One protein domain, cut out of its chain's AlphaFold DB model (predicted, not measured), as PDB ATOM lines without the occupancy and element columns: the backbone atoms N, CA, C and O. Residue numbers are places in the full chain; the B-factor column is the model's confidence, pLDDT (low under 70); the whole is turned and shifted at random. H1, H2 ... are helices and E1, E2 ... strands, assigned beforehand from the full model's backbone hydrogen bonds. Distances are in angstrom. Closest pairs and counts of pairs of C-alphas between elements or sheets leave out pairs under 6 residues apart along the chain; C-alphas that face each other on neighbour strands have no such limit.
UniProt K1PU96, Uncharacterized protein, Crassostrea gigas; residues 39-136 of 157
ATOM      1  N   SER A  39     213.058  94.323 239.761       92.00
ATOM      2  CA  SER A  39     213.539  95.679 239.501       92.00
ATOM      3  C   SER A  39     213.726  95.920 238.006       92.00
ATOM      4  O   SER A  39     214.353  95.105 237.336       92.00
ATOM      5  N   CYS A  40     213.293  97.068 237.508       91.94
ATOM      6  CA  CYS A  40     213.396  97.449 236.102       91.94
ATOM      7  C   CYS A  40     213.951  98.870 235.960       91.94
ATOM      8  O   CYS A  40     213.899  99.677 236.893       91.94
ATOM      9  N   ILE A  41     214.514  99.171 234.790       89.62
ATOM     10  CA  ILE A  41     214.988 100.519 234.431       89.62
ATOM     11  C   ILE A  41     214.076 101.116 233.356       89.62
ATOM     12  O   ILE A  41     213.858 102.327 233.302       89.62
ATOM     13  N   SER A  42     213.528 100.255 232.502       89.75
ATOM     14  CA  SER A  42     212.599 100.616 231.445       89.75
ATOM     15  C   SER A  42     211.451  99.621 231.369       89.75
ATOM     16  O   SER A  42     211.605  98.451 231.714       89.75
ATOM     17  N   SER A  43     210.311 100.061 230.839       89.56
ATOM     18  CA  SER A  43     209.182  99.159 230.564       89.56
ATOM     19  C   SER A  43     209.532  98.053 229.557       89.56
ATOM     20  O   SER A  43     208.912  97.003 229.586       89.56
ATOM     21  N   SER A  44     210.579  98.233 228.737       89.81
ATOM     22  CA  SER A  44     211.086  97.189 227.829       89.81
ATOM     23  C   SER A  44     211.808  96.034 228.527       89.81
ATOM     24  O   SER A  44     212.166  95.059 227.870       89.81
ATOM     25  N   ASP A  45     212.095  96.180 229.821       91.38
ATOM     26  CA  ASP A  45     212.693  95.118 230.623       91.38
ATOM     27  C   ASP A  45     211.610  94.238 231.270       91.38
ATOM     28  O   ASP A  45     211.931  93.148 231.719       91.38
ATOM     29  N   CYS A  46     210.346  94.679 231.293       92.44
ATOM     30  CA  CYS A  46     209.200  93.918 231.800       92.44
ATOM     31  C   CYS A  46     208.453  93.216 230.653       92.44
ATOM     32  O   CYS A  46     208.724  93.466 229.476       92.44
ATOM     33  N   ALA A  47     207.506  92.336 230.988       92.56
ATOM     34  CA  ALA A  47     206.636  91.705 229.995       92.56
ATOM     35  C   ALA A  47     205.707  92.723 229.300       92.56
ATOM     36  O   ALA A  47     205.433  93.793 229.838       92.56
ATOM     37  N   ASP A  48     205.157  92.371 228.133       88.88
ATOM     38  CA  ASP A  48     204.288  93.267 227.344       88.88
ATOM     39  C   ASP A  48     203.012  93.701 228.106       88.88
ATOM     40  O   ASP A  48     202.496  94.813 227.937       88.88
ATOM     41  N   THR A  49     202.536  92.834 229.005       90.56
ATOM     42  CA  THR A  49     201.380  93.050 229.894       90.56
ATOM     43  C   THR A  49     201.732  93.807 231.178       90.56
ATOM     44  O   THR A  49     200.881  94.006 232.049       90.56
ATOM     45  N   GLU A  50     202.985  94.224 231.324       93.62
ATOM     46  CA  GLU A  50     203.524  94.881 232.505       93.62
ATOM     47  C   GLU A  50     204.123  96.242 232.142       93.62
ATOM     48  O   GLU A  50     204.296  96.604 230.977       93.62
ATOM     49  N   CYS A  51     204.405  97.046 233.159       92.31
ATOM     50  CA  CYS A  51     205.110  98.301 232.996       92.31
ATOM     51  C   CYS A  51     206.107  98.512 234.135       92.31
ATOM     52  O   CYS A  51     205.955  97.975 235.237       92.31
ATOM     53  N   CYS A  52     207.127  99.325 233.874       93.25
ATOM     54  CA  CYS A  52     208.096  99.675 234.896       93.25
ATOM     55  C   CYS A  52     207.603 100.878 235.704       93.25
ATOM     56  O   CYS A  52     207.468 101.976 235.156       93.25
ATOM     57  N   VAL A  53     207.352 100.674 237.002       92.38
ATOM     58  CA  VAL A  53     206.824 101.712 237.898       92.38
ATOM     59  C   VAL A  53     207.847 102.097 238.951       92.38
ATOM     60  O   VAL A  53     208.308 101.257 239.724       92.38
ATOM     61  N   GLU A  54     208.143 103.386 239.042       89.94
ATOM     62  CA  GLU A  54     208.802 103.977 240.197       89.94
ATOM     63  C   GLU A  54     207.744 104.317 241.245       89.94
ATOM     64  O   GLU A  54     206.968 105.266 241.108       89.94
ATOM     65  N   VAL A  55     207.671 103.496 242.291       83.44
ATOM     66  CA  VAL A  55     206.841 103.807 243.454       83.44
ATOM     67  C   VAL A  55     207.572 104.881 244.239       83.44
ATOM     68  O   VAL A  55     208.688 104.633 244.705       83.44
ATOM     69  N   GLU A  56     206.949 106.050 244.399       72.50
ATOM     70  CA  GLU A  56     207.494 107.146 245.192       72.50
ATOM     71  C   GLU A  56     207.632 106.692 246.653       72.50
ATOM     72  O   GLU A  56     206.739 106.825 247.495       72.50
ATOM     73  N   ARG A  57     208.776 106.094 246.982       64.31
ATOM     74  CA  ARG A  57     209.140 105.838 248.367       64.31
ATOM     75  C   ARG A  57     209.394 107.218 248.958       64.31
ATOM     76  O   ARG A  57     210.285 107.915 248.488       64.31
ATOM     77  N   ARG A  58     208.627 107.601 249.986       59.97
ATOM     78  CA  ARG A  58     208.745 108.848 250.783       59.97
ATOM     79  C   ARG A  58     210.105 109.012 251.500       59.97
ATOM     80  O   ARG A  58     210.184 109.480 252.635       59.97
ATOM     81  N   VAL A  59     211.200 108.591 250.887       52.56
ATOM     82  CA  VAL A  59     212.514 108.465 251.493       52.56
ATOM     83  C   VAL A  59     213.447 109.456 250.812       52.56
ATOM     84  O   VAL A  59     214.080 109.173 249.807       52.56
ATOM     85  N   ARG A  60     213.473 110.650 251.415       53.38
ATOM     86  CA  ARG A  60     214.637 111.524 251.629       53.38
ATOM     87  C   ARG A  60     215.695 111.536 250.512       53.38
ATOM     88  O   ARG A  60     216.529 110.648 250.453       53.38
ATOM     89  N   ARG A  61     215.731 112.649 249.762       52.69
ATOM     90  CA  ARG A  61     216.921 113.280 249.142       52.69
ATOM     91  C   ARG A  61     218.110 112.332 248.897       52.69
ATOM     92  O   ARG A  61     219.056 112.333 249.679       52.69
ATOM     93  N   PHE A  62     218.126 111.625 247.771       50.72
ATOM     94  CA  PHE A  62     219.375 111.095 247.220       50.72
ATOM     95  C   PHE A  62     219.594 111.685 245.833       50.72
ATOM     96  O   PHE A  62     218.898 111.370 244.879       50.72
ATOM     97  N   ILE A  63     220.570 112.586 245.761       56.12
ATOM     98  CA  ILE A  63     220.864 113.463 244.622       56.12
ATOM     99  C   ILE A  63     221.536 112.692 243.456       56.12
ATOM    100  O   ILE A  63     221.761 113.268 242.403       56.12
ATOM    101  N   PHE A  64     221.822 111.384 243.577       54.41
ATOM    102  CA  PHE A  64     222.641 110.653 242.587       54.41
ATOM    103  C   PHE A  64     222.287 109.163 242.375       54.41
ATOM    104  O   PHE A  64     223.124 108.391 241.915       54.41
ATOM    105  N   GLY A  65     221.073 108.718 242.715       57.97
ATOM    106  CA  GLY A  65     220.646 107.333 242.472       57.97
ATOM    107  C   GLY A  65     219.914 107.188 241.139       57.97
ATOM    108  O   GLY A  65     218.959 107.920 240.901       57.97
ATOM    109  N   SER A  66     220.319 106.248 240.280       64.50
ATOM    110  CA  SER A  66     219.508 105.857 239.119       64.50
ATOM    111  C   SER A  66     218.128 105.405 239.600       64.50
ATOM    112  O   SER A  66     218.049 104.503 240.440       64.50
ATOM    113  N   SER A  67     217.061 106.015 239.081       70.69
ATOM    114  CA  SER A  67     215.691 105.606 239.377       70.69
ATOM    115  C   SER A  67     215.485 104.173 238.890       70.69
ATOM    116  O   SER A  67     215.577 103.866 237.700       70.69
ATOM    117  N   LYS A  68     215.299 103.259 239.843       85.06
ATOM    118  CA  LYS A  68     214.936 101.869 239.574       85.06
ATOM    119  C   LYS A  68     213.466 101.712 239.909       85.06
ATOM    120  O   LYS A  68     213.060 101.994 241.036       85.06
ATOM    121  N   GLY A  69     212.698 101.254 238.935       90.75
ATOM    122  CA  GLY A  69     211.317 100.859 239.136       90.75
ATOM    123  C   GLY A  69     211.191  99.388 239.508       90.75
ATOM    124  O   GLY A  69     212.178  98.660 239.650       90.75
ATOM    125  N   THR A  70     209.948  98.951 239.628       93.38
ATOM    126  CA  THR A  70     209.546  97.548 239.730       93.38
ATOM    127  C   THR A  70     208.539  97.227 238.635       93.38
ATOM    128  O   THR A  70     207.646  98.046 238.396       93.38
ATOM    129  N   CYS A  71     208.654  96.059 238.002       94.44
ATOM    130  CA  CYS A  71     207.663  95.591 237.039       94.44
ATOM    131  C   CYS A  71     206.329  95.359 237.754       94.44
ATOM    132  O   CYS A  71     206.252  94.604 238.727       94.44
ATOM    133  N   GLN A  72     205.284  96.040 237.297       94.38
ATOM    134  CA  GLN A  72     203.919  95.857 237.775       94.38
ATOM    135  C   GLN A  72     202.997  95.533 236.607       94.38
ATOM    136  O   GLN A  72     203.209  95.997 235.488       94.38
ATOM    137  N   ALA A  73     201.946  94.765 236.879       94.12
ATOM    138  CA  ALA A  73     200.910  94.498 235.895       94.12
ATOM    139  C   ALA A  73     200.172  95.787 235.504       94.12
ATOM    140  O   ALA A  73     199.962  96.688 236.328       94.12
ATOM    141  N   ARG A  74     199.740  95.847 234.241       93.56
ATOM    142  CA  ARG A  74     198.808  96.878 233.773       93.56
ATOM    143  C   ARG A  74     197.477  96.804 234.521       93.56
ATOM    144  O   ARG A  74     197.121  95.787 235.117       93.56
ATOM    145  N   ARG A  75     196.749  97.921 234.516       93.12
ATOM    146  CA  ARG A  75     195.466  98.040 235.217       93.12
ATOM    147  C   ARG A  75     194.332  97.458 234.377       93.12
ATOM    148  O   ARG A  75     194.175  97.817 233.211       93.12
ATOM    149  N   TYR A  76     193.529  96.603 235.000       93.69
ATOM    150  CA  TYR A  76     192.365  95.969 234.379       93.69
ATOM    151  C   TYR A  76     191.118  96.861 234.457       93.69
ATOM    152  O   TYR A  76     191.092  97.861 235.181       93.69
ATOM    153  N   GLN A  77     190.059  96.480 233.739       93.31
ATOM    154  CA  GLN A  77     188.777  97.189 233.745       93.31
ATOM    155  C   GLN A  77     188.237  97.374 235.176       93.31
ATOM    156  O   GLN A  77     188.243  96.454 235.992       93.31
ATOM    157  N   GLY A  78     187.781  98.589 235.482       90.44
ATOM    158  CA  GLY A  78     187.228  98.969 236.782       90.44
ATOM    159  C   GLY A  78     188.265  99.274 237.867       90.44
ATOM    160  O   GLY A  78     187.891  99.761 238.934       90.44
ATOM    161  N   GLN A  79     189.560  99.042 237.622       91.94
ATOM    162  CA  GLN A  79     190.599  99.425 238.574       91.94
ATOM    163  C   GLN A  79     190.868 100.926 238.547       91.94
ATOM    164  O   GLN A  79     190.809 101.564 237.496       91.94
ATOM    165  N   ALA A  80     191.236 101.459 239.715       90.00
ATOM    166  CA  ALA A  80     191.700 102.830 239.842       90.00
ATOM    167  C   ALA A  80     192.954 103.058 238.983       90.00
ATOM    168  O   ALA A  80     193.905 102.266 239.023       90.00
ATOM    169  N   CYS A  81     192.938 104.152 238.231       90.25
ATOM    170  CA  CYS A  81     194.008 104.583 237.340       90.25
ATOM    171  C   CYS A  81     194.394 106.036 237.641       90.25
ATOM    172  O   CYS A  81     193.903 106.632 238.593       90.25
ATOM    173  N   HIS A  82     195.304 106.615 236.863       85.88
ATOM    174  CA  HIS A  82     195.673 108.022 236.996       85.88
ATOM    175  C   HIS A  82     195.527 108.704 235.636       85.88
ATOM    176  O   HIS A  82     196.141 108.262 234.669       85.88
ATOM    177  N   VAL A  83     194.703 109.758 235.550       79.12
ATOM    178  CA  VAL A  83     194.382 110.427 234.269       79.12
ATOM    179  C   VAL A  83     195.621 111.093 233.673       79.12
ATOM    180  O   VAL A  83     195.879 111.009 232.477       79.12
ATOM    181  N   PHE A  84     196.435 111.704 234.531       75.88
ATOM    182  CA  PHE A  84     197.707 112.292 234.140       75.88
ATOM    183  C   PHE A  84     198.815 111.274 234.388       75.88
ATOM    184  O   PHE A  84     199.348 111.206 235.495       75.88
ATOM    185  N   LEU A  85     199.139 110.442 233.400       71.88
ATOM    186  CA  LEU A  85     200.302 109.566 233.518       71.88
ATOM    187  C   LEU A  85     201.566 110.425 233.537       71.88
ATOM    188  O   LEU A  85     201.974 110.992 232.523       71.88
ATOM    189  N   VAL A  86     202.175 110.530 234.713       74.12
ATOM    190  CA  VAL A  86     203.440 111.232 234.894       74.12
ATOM    191  C   VAL A  86     204.563 110.224 234.690       74.12
ATOM    192  O   VAL A  86     204.661 109.227 235.406       74.12
ATOM    193  N   HIS A  87     205.401 110.478 233.691       77.00
ATOM    194  CA  HIS A  87     206.664 109.765 233.547       77.00
ATOM    195  C   HIS A  87     207.666 110.314 234.566       77.00
ATOM    196  O   HIS A  87     207.631 111.503 234.895       77.00
ATOM    197  N   ALA A  88     208.564 109.463 235.055       71.25
ATOM    198  CA  ALA A  88     209.633 109.895 235.942       71.25
ATOM    199  C   ALA A  88     210.475 110.990 235.267       71.25
ATOM    200  O   ALA A  88     210.736 110.956 234.059       71.25
ATOM    201  N   PHE A  89     210.901 111.984 236.048       72.94
ATOM    202  CA  PHE A  89     211.620 113.136 235.516       72.94
ATOM    203  C   PHE A  89     212.901 112.689 234.790       72.94
ATOM    204  O   PHE A  89     213.790 112.086 235.389       72.94
ATOM    205  N   GLY A  90     212.985 112.971 233.487       71.44
ATOM    206  CA  GLY A  90     214.126 112.591 232.648       71.44
ATOM    207  C   GLY A  90     214.103 111.161 232.088       71.44
ATOM    208  O   GLY A  90     215.038 110.804 231.372       71.44
ATOM    209  N   ASN A  91     213.065 110.351 232.345       76.19
ATOM    210  CA  ASN A  91     212.933 109.014 231.755       76.19
ATOM    211  C   ASN A  91     211.501 108.739 231.248       76.19
ATOM    212  O   ASN A  91     210.626 108.386 232.038       76.19
ATOM    213  N   PRO A  92     211.252 108.819 229.924       80.44
ATOM    214  CA  PRO A  92     209.927 108.582 229.349       80.44
ATOM    215  C   PRO A  92     209.491 107.109 229.382       80.44
ATOM    216  O   PRO A  92     208.374 106.803 228.990       80.44
ATOM    217  N   ASN A  93     210.347 106.181 229.819       83.12
ATOM    218  CA  ASN A  93     210.037 104.745 229.846       83.12
ATOM    219  C   ASN A  93     209.694 104.222 231.249       83.12
ATOM    220  O   ASN A  93     209.524 103.006 231.416       83.12
ATOM    221  N   LEU A  94     209.642 105.116 232.241       86.38
ATOM    222  CA  LEU A  94     209.412 104.815 233.649       86.38
ATOM    223  C   LEU A  94     208.182 105.588 234.132       86.38
ATOM    224  O   LEU A  94     208.156 106.818 234.073       86.38
ATOM    225  N   TYR A  95     207.162 104.873 234.597       89.38
ATOM    226  CA  TYR A  95     205.921 105.473 235.085       89.38
ATOM    227  C   TYR A  95     206.015 105.777 236.578       89.38
ATOM    228  O   TYR A  95     206.558 104.974 237.340       89.38
ATOM    229  N   MET A  96     205.465 106.906 237.026       86.88
ATOM    230  CA  MET A  96     205.361 107.193 238.457       86.88
ATOM    231  C   MET A  96     204.094 106.581 239.051       86.88
ATOM    232  O   MET A  96     202.988 106.829 238.570       86.88
ATOM    233  N   ASN A  97     204.262 105.853 240.156       85.38
ATOM    234  CA  ASN A  97     203.220 105.301 241.033       85.38
ATOM    235  C   ASN A  97     202.288 104.229 240.434       85.38
ATOM    236  O   ASN A  97     201.972 103.265 241.133       85.38
ATOM    237  N   TYR A  98     201.856 104.359 239.177       88.31
ATOM    238  CA  TYR A  98     200.843 103.498 238.563       88.31
ATOM    239  C   TYR A  98     201.189 103.128 237.119       88.31
ATOM    240  O   TYR A  98     201.670 103.962 236.356       88.31
ATOM    241  N   CYS A  99     200.868 101.889 236.731       91.88
ATOM    242  CA  CYS A  99     200.860 101.485 235.328       91.88
ATOM    243  C   CYS A  99     199.654 102.044 234.563       91.88
ATOM    244  O   CYS A  99     198.594 102.255 235.164       91.88
ATOM    245  N   PRO A 100     199.782 102.213 233.232       92.31
ATOM    246  CA  PRO A 100     198.636 102.447 232.363       92.31
ATOM    247  C   PRO A 100     197.624 101.300 232.435       92.31
ATOM    248  O   PRO A 100     197.918 100.188 232.890       92.31
ATOM    249  N   CYS A 101     196.419 101.586 231.943       93.06
ATOM    250  CA  CYS A 101     195.427 100.556 231.688       93.06
ATOM    251  C   CYS A 101     195.922  99.567 230.616       93.06
ATOM    252  O   CYS A 101     196.837  99.854 229.834       93.06
ATOM    253  N   GLU A 102     195.325  98.381 230.606       93.00
ATOM    254  CA  GLU A 102     195.532  97.380 229.562       93.00
ATOM    255  C   GLU A 102     195.147  97.913 228.170       93.00
ATOM    256  O   GLU A 102     194.462  98.929 228.031       93.00
ATOM    257  N   GLU A 103     195.625  97.254 227.118       89.69
ATOM    258  CA  GLU A 103     195.332  97.662 225.745       89.69
ATOM    259  C   GLU A 103     193.820  97.661 225.472       89.69
ATOM    260  O   GLU A 103     193.102  96.728 225.823       89.69
ATOM    261  N   GLY A 104     193.321  98.738 224.859       89.31
ATOM    262  CA  GLY A 104     191.886  98.928 224.606       89.31
ATOM    263  C   GLY A 104     191.093  99.526 225.776       89.31
ATOM    264  O   GLY A 104     189.908  99.836 225.607       89.31
ATOM    265  N   LEU A 105     191.728  99.747 226.930       91.69
ATOM    266  CA  LEU A 105     191.139 100.454 228.066       91.69
ATOM    267  C   LEU A 105     191.646 101.900 228.144       91.69
ATOM    268  O   LEU A 105     192.805 102.203 227.859       91.69
ATOM    269  N   PHE A 106     190.773 102.794 228.593       90.75
ATOM    270  CA  PHE A 106     191.046 104.210 228.794       90.75
ATOM    271  C   PHE A 106     190.794 104.593 230.248       90.75
ATOM    272  O   PHE A 106     189.818 104.160 230.859       90.75
ATOM    273  N   CYS A 107     191.675 105.422 230.804       88.75
ATOM    274  CA  CYS A 107     191.500 105.951 232.148       88.75
ATOM    275  C   CYS A 107     190.524 107.135 232.120       88.75
ATOM    276  O   CYS A 107     190.822 108.160 231.504       88.75
ATOM    277  N   HIS A 108     189.378 107.004 232.787       87.94
ATOM    278  CA  HIS A 108     188.326 108.020 232.820       87.94
ATOM    279  C   HIS A 108     187.918 108.352 234.259       87.94
ATOM    280  O   HIS A 108     187.756 107.448 235.072       87.94
ATOM    281  N   GLY A 109     187.766 109.643 234.573       86.19
ATOM    282  CA  GLY A 109     187.238 110.117 235.860       86.19
ATOM    283  C   GLY A 109     185.722 109.965 235.934       86.19
ATOM    284  O   GLY A 109     185.058 110.404 235.005       86.19
ATOM    285  N   ASP A 110     185.186 109.404 237.025       80.44
ATOM    286  CA  ASP A 110     183.729 109.286 237.230       80.44
ATOM    287  C   ASP A 110     183.066 110.680 237.259       80.44
ATOM    288  O   ASP A 110     181.999 110.889 236.683       80.44
ATOM    289  N   THR A 111     183.718 111.653 237.906       78.56
ATOM    290  CA  THR A 111     183.315 113.064 237.887       78.56
ATOM    291  C   THR A 111     184.504 113.958 237.555       78.56
ATOM    292  O   THR A 111     185.649 113.672 237.924       78.56
ATOM    293  N   VAL A 112     184.233 115.037 236.818       78.62
ATOM    294  CA  VAL A 112     185.226 116.049 236.446       78.62
ATOM    295  C   VAL A 112     184.769 117.382 237.011       78.62
ATOM    296  O   VAL A 112     183.882 118.022 236.448       78.62
ATOM    297  N   ASP A 113     185.378 117.794 238.114       80.56
ATOM    298  CA  ASP A 113     185.122 119.099 238.708       80.56
ATOM    299  C   ASP A 113     186.066 120.126 238.080       80.56
ATOM    300  O   ASP A 113     187.291 119.963 238.066       80.56
ATOM    301  N   VAL A 114     185.489 121.182 237.504       82.06
ATOM    302  CA  VAL A 114     186.246 122.261 236.863       82.06
ATOM    303  C   VAL A 114     186.352 123.425 237.839       82.06
ATOM    304  O   VAL A 114     185.423 124.216 237.998       82.06
ATOM    305  N   HIS A 115     187.503 123.543 238.497       81.75
ATOM    306  CA  HIS A 115     187.824 124.675 239.363       81.75
ATOM    307  C   HIS A 115     188.693 125.675 238.591       81.75
ATOM    308  O   HIS A 115     189.922 125.580 238.555       81.75
ATOM    309  N   GLY A 116     188.044 126.643 237.937       84.25
ATOM    310  CA  GLY A 116     188.725 127.625 237.091       84.25
ATOM    311  C   GLY A 116     189.296 126.975 235.829       84.25
ATOM    312  O   GLY A 116     188.538 126.518 234.981       84.25
ATOM    313  N   SER A 117     190.624 126.940 235.699       81.44
ATOM    314  CA  SER A 117     191.332 126.275 234.593       81.44
ATOM    315  C   SER A 117     191.800 124.851 234.919       81.44
ATOM    316  O   SER A 117     192.422 124.204 234.075       81.44
ATOM    317  N   GLN A 118     191.542 124.354 236.134       77.12
ATOM    318  CA  GLN A 118     191.966 123.024 236.565       77.12
ATOM    319  C   GLN A 118     190.810 122.023 236.467       77.12
ATOM    320  O   GLN A 118     189.744 122.236 237.041       77.12
ATOM    321  N   HIS A 119     191.056 120.910 235.773       79.44
ATOM    322  CA  HIS A 119     190.160 119.758 235.730       79.44
ATOM    323  C   HIS A 119     190.594 118.745 236.794       79.44
ATOM    324  O   HIS A 119     191.673 118.151 236.691       79.44
ATOM    325  N   VAL A 120     189.773 118.560 237.824       80.31
ATOM    326  CA  VAL A 120     189.993 117.565 238.876       80.31
ATOM    327  C   VAL A 120     189.139 116.345 238.556       80.31
ATOM    328  O   VAL A 120     187.914 116.407 238.554       80.31
ATOM    329  N   HIS A 121     189.794 115.227 238.251       82.44
ATOM    330  CA  HIS A 121     189.122 113.962 237.974       82.44
ATOM    331  C   HIS A 121     189.023 113.146 239.264       82.44
ATOM    332  O   HIS A 121     190.048 112.720 239.805       82.44
ATOM    333  N   HIS A 122     187.808 112.904 239.749       83.69
ATOM    334  CA  HIS A 122     187.585 112.084 240.937       83.69
ATOM    335  C   HIS A 122     187.395 110.614 240.560       83.69
ATOM    336  O   HIS A 122     186.736 110.282 239.575       83.69
ATOM    337  N   ASN A 123     187.993 109.735 241.370       86.44
ATOM    338  CA  ASN A 123     187.905 108.278 241.253       86.44
ATOM    339  C   ASN A 123     188.113 107.729 239.823       86.44
ATOM    340  O   ASN A 123     187.262 106.998 239.317       86.44
ATOM    341  N   PRO A 124     189.214 108.086 239.141       89.81
ATOM    342  CA  PRO A 124     189.436 107.631 237.780       89.81
ATOM    343  C   PRO A 124     189.624 106.116 237.689       89.81
ATOM    344  O   PRO A 124     190.398 105.534 238.452       89.81
ATOM    345  N   LYS A 125     188.938 105.485 236.731       92.69
ATOM    346  CA  LYS A 125     188.956 104.037 236.482       92.69
ATOM    347  C   LYS A 125     189.248 103.702 235.025       92.69
ATOM    348  O   LYS A 125     188.961 104.485 234.122       92.69
ATOM    349  N   CYS A 126     189.796 102.513 234.797       93.00
ATOM    350  CA  CYS A 126     189.958 101.968 233.454       93.00
ATOM    351  C   CYS A 126     188.609 101.470 232.912       93.00
ATOM    352  O   CYS A 126     188.027 100.537 233.467       93.00
ATOM    353  N   ILE A 127     188.133 102.061 231.819       92.44
ATOM    354  CA  ILE A 127     186.908 101.669 231.111       92.44
ATOM    355  C   ILE A 127     187.230 101.313 229.654       92.44
ATOM    356  O   ILE A 127     188.206 101.827 229.104       92.44
ATOM    357  N   PRO A 128     186.468 100.422 229.006       91.44
ATOM    358  CA  PRO A 128     186.691 100.088 227.607       91.44
ATOM    359  C   PRO A 128     186.425 101.295 226.702       91.44
ATOM    360  O   PRO A 128     185.499 102.075 226.924       91.44
ATOM    361  N   ALA A 129     187.218 101.422 225.637       82.94
ATOM    362  CA  ALA A 129     187.127 102.525 224.674       82.94
ATOM    363  C   ALA A 129     185.708 102.765 224.125       82.94
ATOM    364  O   ALA A 129     185.318 103.902 223.859       82.94
ATOM    365  N   ALA A 130     184.929 101.689 223.977       79.06
ATOM    366  CA  ALA A 130     183.559 101.733 223.483       79.06
ATOM    367  C   ALA A 130     182.616 102.550 224.387       79.06
ATOM    368  O   ALA A 130     181.707 103.203 223.882       79.06
ATOM    369  N   GLU A 131     182.849 102.566 225.702       71.62
ATOM    370  CA  GLU A 131     181.989 103.258 226.673       71.62
ATOM    371  C   GLU A 131     182.285 104.766 226.761       71.62
ATOM    372  O   GLU A 131     181.402 105.564 227.093       71.62
ATOM    373  N   VAL A 132     183.501 105.188 226.391       65.44
ATOM    374  CA  VAL A 132     183.931 106.599 226.428       65.44
ATOM    375  C   VAL A 132     183.111 107.465 225.461       65.44
ATOM    376  O   VAL A 132     182.772 108.606 225.782       65.44
ATOM    377  N   SER A 133     182.725 106.916 224.303       58.34
ATOM    378  CA  SER A 133     181.957 107.648 223.281       58.34
ATOM    379  C   SER A 133     180.551 108.037 223.748       58.34
ATOM    380  O   SER A 133     180.025 109.069 223.338       58.34
ATOM    381  N   THR A 134     179.946 107.254 224.639       54.53
ATOM    382  CA  THR A 134     178.620 107.552 225.197       54.53
ATOM    383  C   THR A 134     178.664 108.573 226.335       54.53
ATOM    384  O   THR A 134     177.741 109.374 226.456       54.53
ATOM    385  N   ALA A 135     179.744 108.616 227.124       50.41
ATOM    386  CA  ALA A 135     179.876 109.549 228.252       50.41
ATOM    387  C   ALA A 135     180.271 110.981 227.826       50.41
ATOM    388  O   ALA A 135     179.906 111.957 228.486       50.41
ATOM    389  N   GLN A 136     180.977 111.142 226.700       48.69
ATOM    390  CA  GLN A 136     181.342 112.468 226.173       48.69
ATOM    391  C   GLN A 136     180.177 113.205 225.496       48.69
ATOM    392  O   GLN A 136     180.203 114.433 225.417       48.69
TER     393      GLN A 136
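AT A GLANCE: This is residues 39 to 136 of the 157 residues of an uncharacterized protein of Crassostrea gigas (UniProt K1PU96). With little regular structure, this flat domain is mostly loops between two small two-strand sheets, E1-E2 and E3-E6; hairpin E4-E5 extends the second and H1 ends the printed part. Residues 58 to 65 stick out. The 98 residues hold E1 to E6, then H1, mixed, 36 in named elements; each sheet is antiparallel. It is only just compact, close to loose, radius of gyration of the C-alphas 15.1 A, spanning 46 by 34 by 19 A.

IN THESE COORDINATES: E1, residues 50 to 54, 13.0 A, begins at C-alpha (203.524, 94.881, 232.505). E2 is 69 to 73, 12.6 A; E3 105 to 108, 9.4 A; E4 111 to 115, 12.5 A; E5 118 to 122, 12.6 A; E6 125 to 128, 10.0 A. H1, 129 to 136, 11.6 A, ends at (181.342, 112.468, 226.173).

HOW THE PARTS SIT: Hairpin E1 and E2 has N 51 and O 72 within hydrogen-bond range, 2.8 A. E3 and E6 have N 106 and O 127, 2.8 A; hairpin E4 and E5, N 113 and O 120, 2.9 A. The closest C-alphas of E3 and H1, Leu 105 and Ala 129, are 5.6 A apart. In H1, 2 of 4 O i to N i+4 and 3 of 5 O i to N i+3 pairs are within range. E1 and H1 are apart.

THE WHOLE: C-alphas 64 and 134, the farthest apart, are 47.4 A apart. The printed part has no cut. Links E1 to E2 and E2 to E3 are long. pLDDT is under 70 at residues 57 to 66 and 132 to 136.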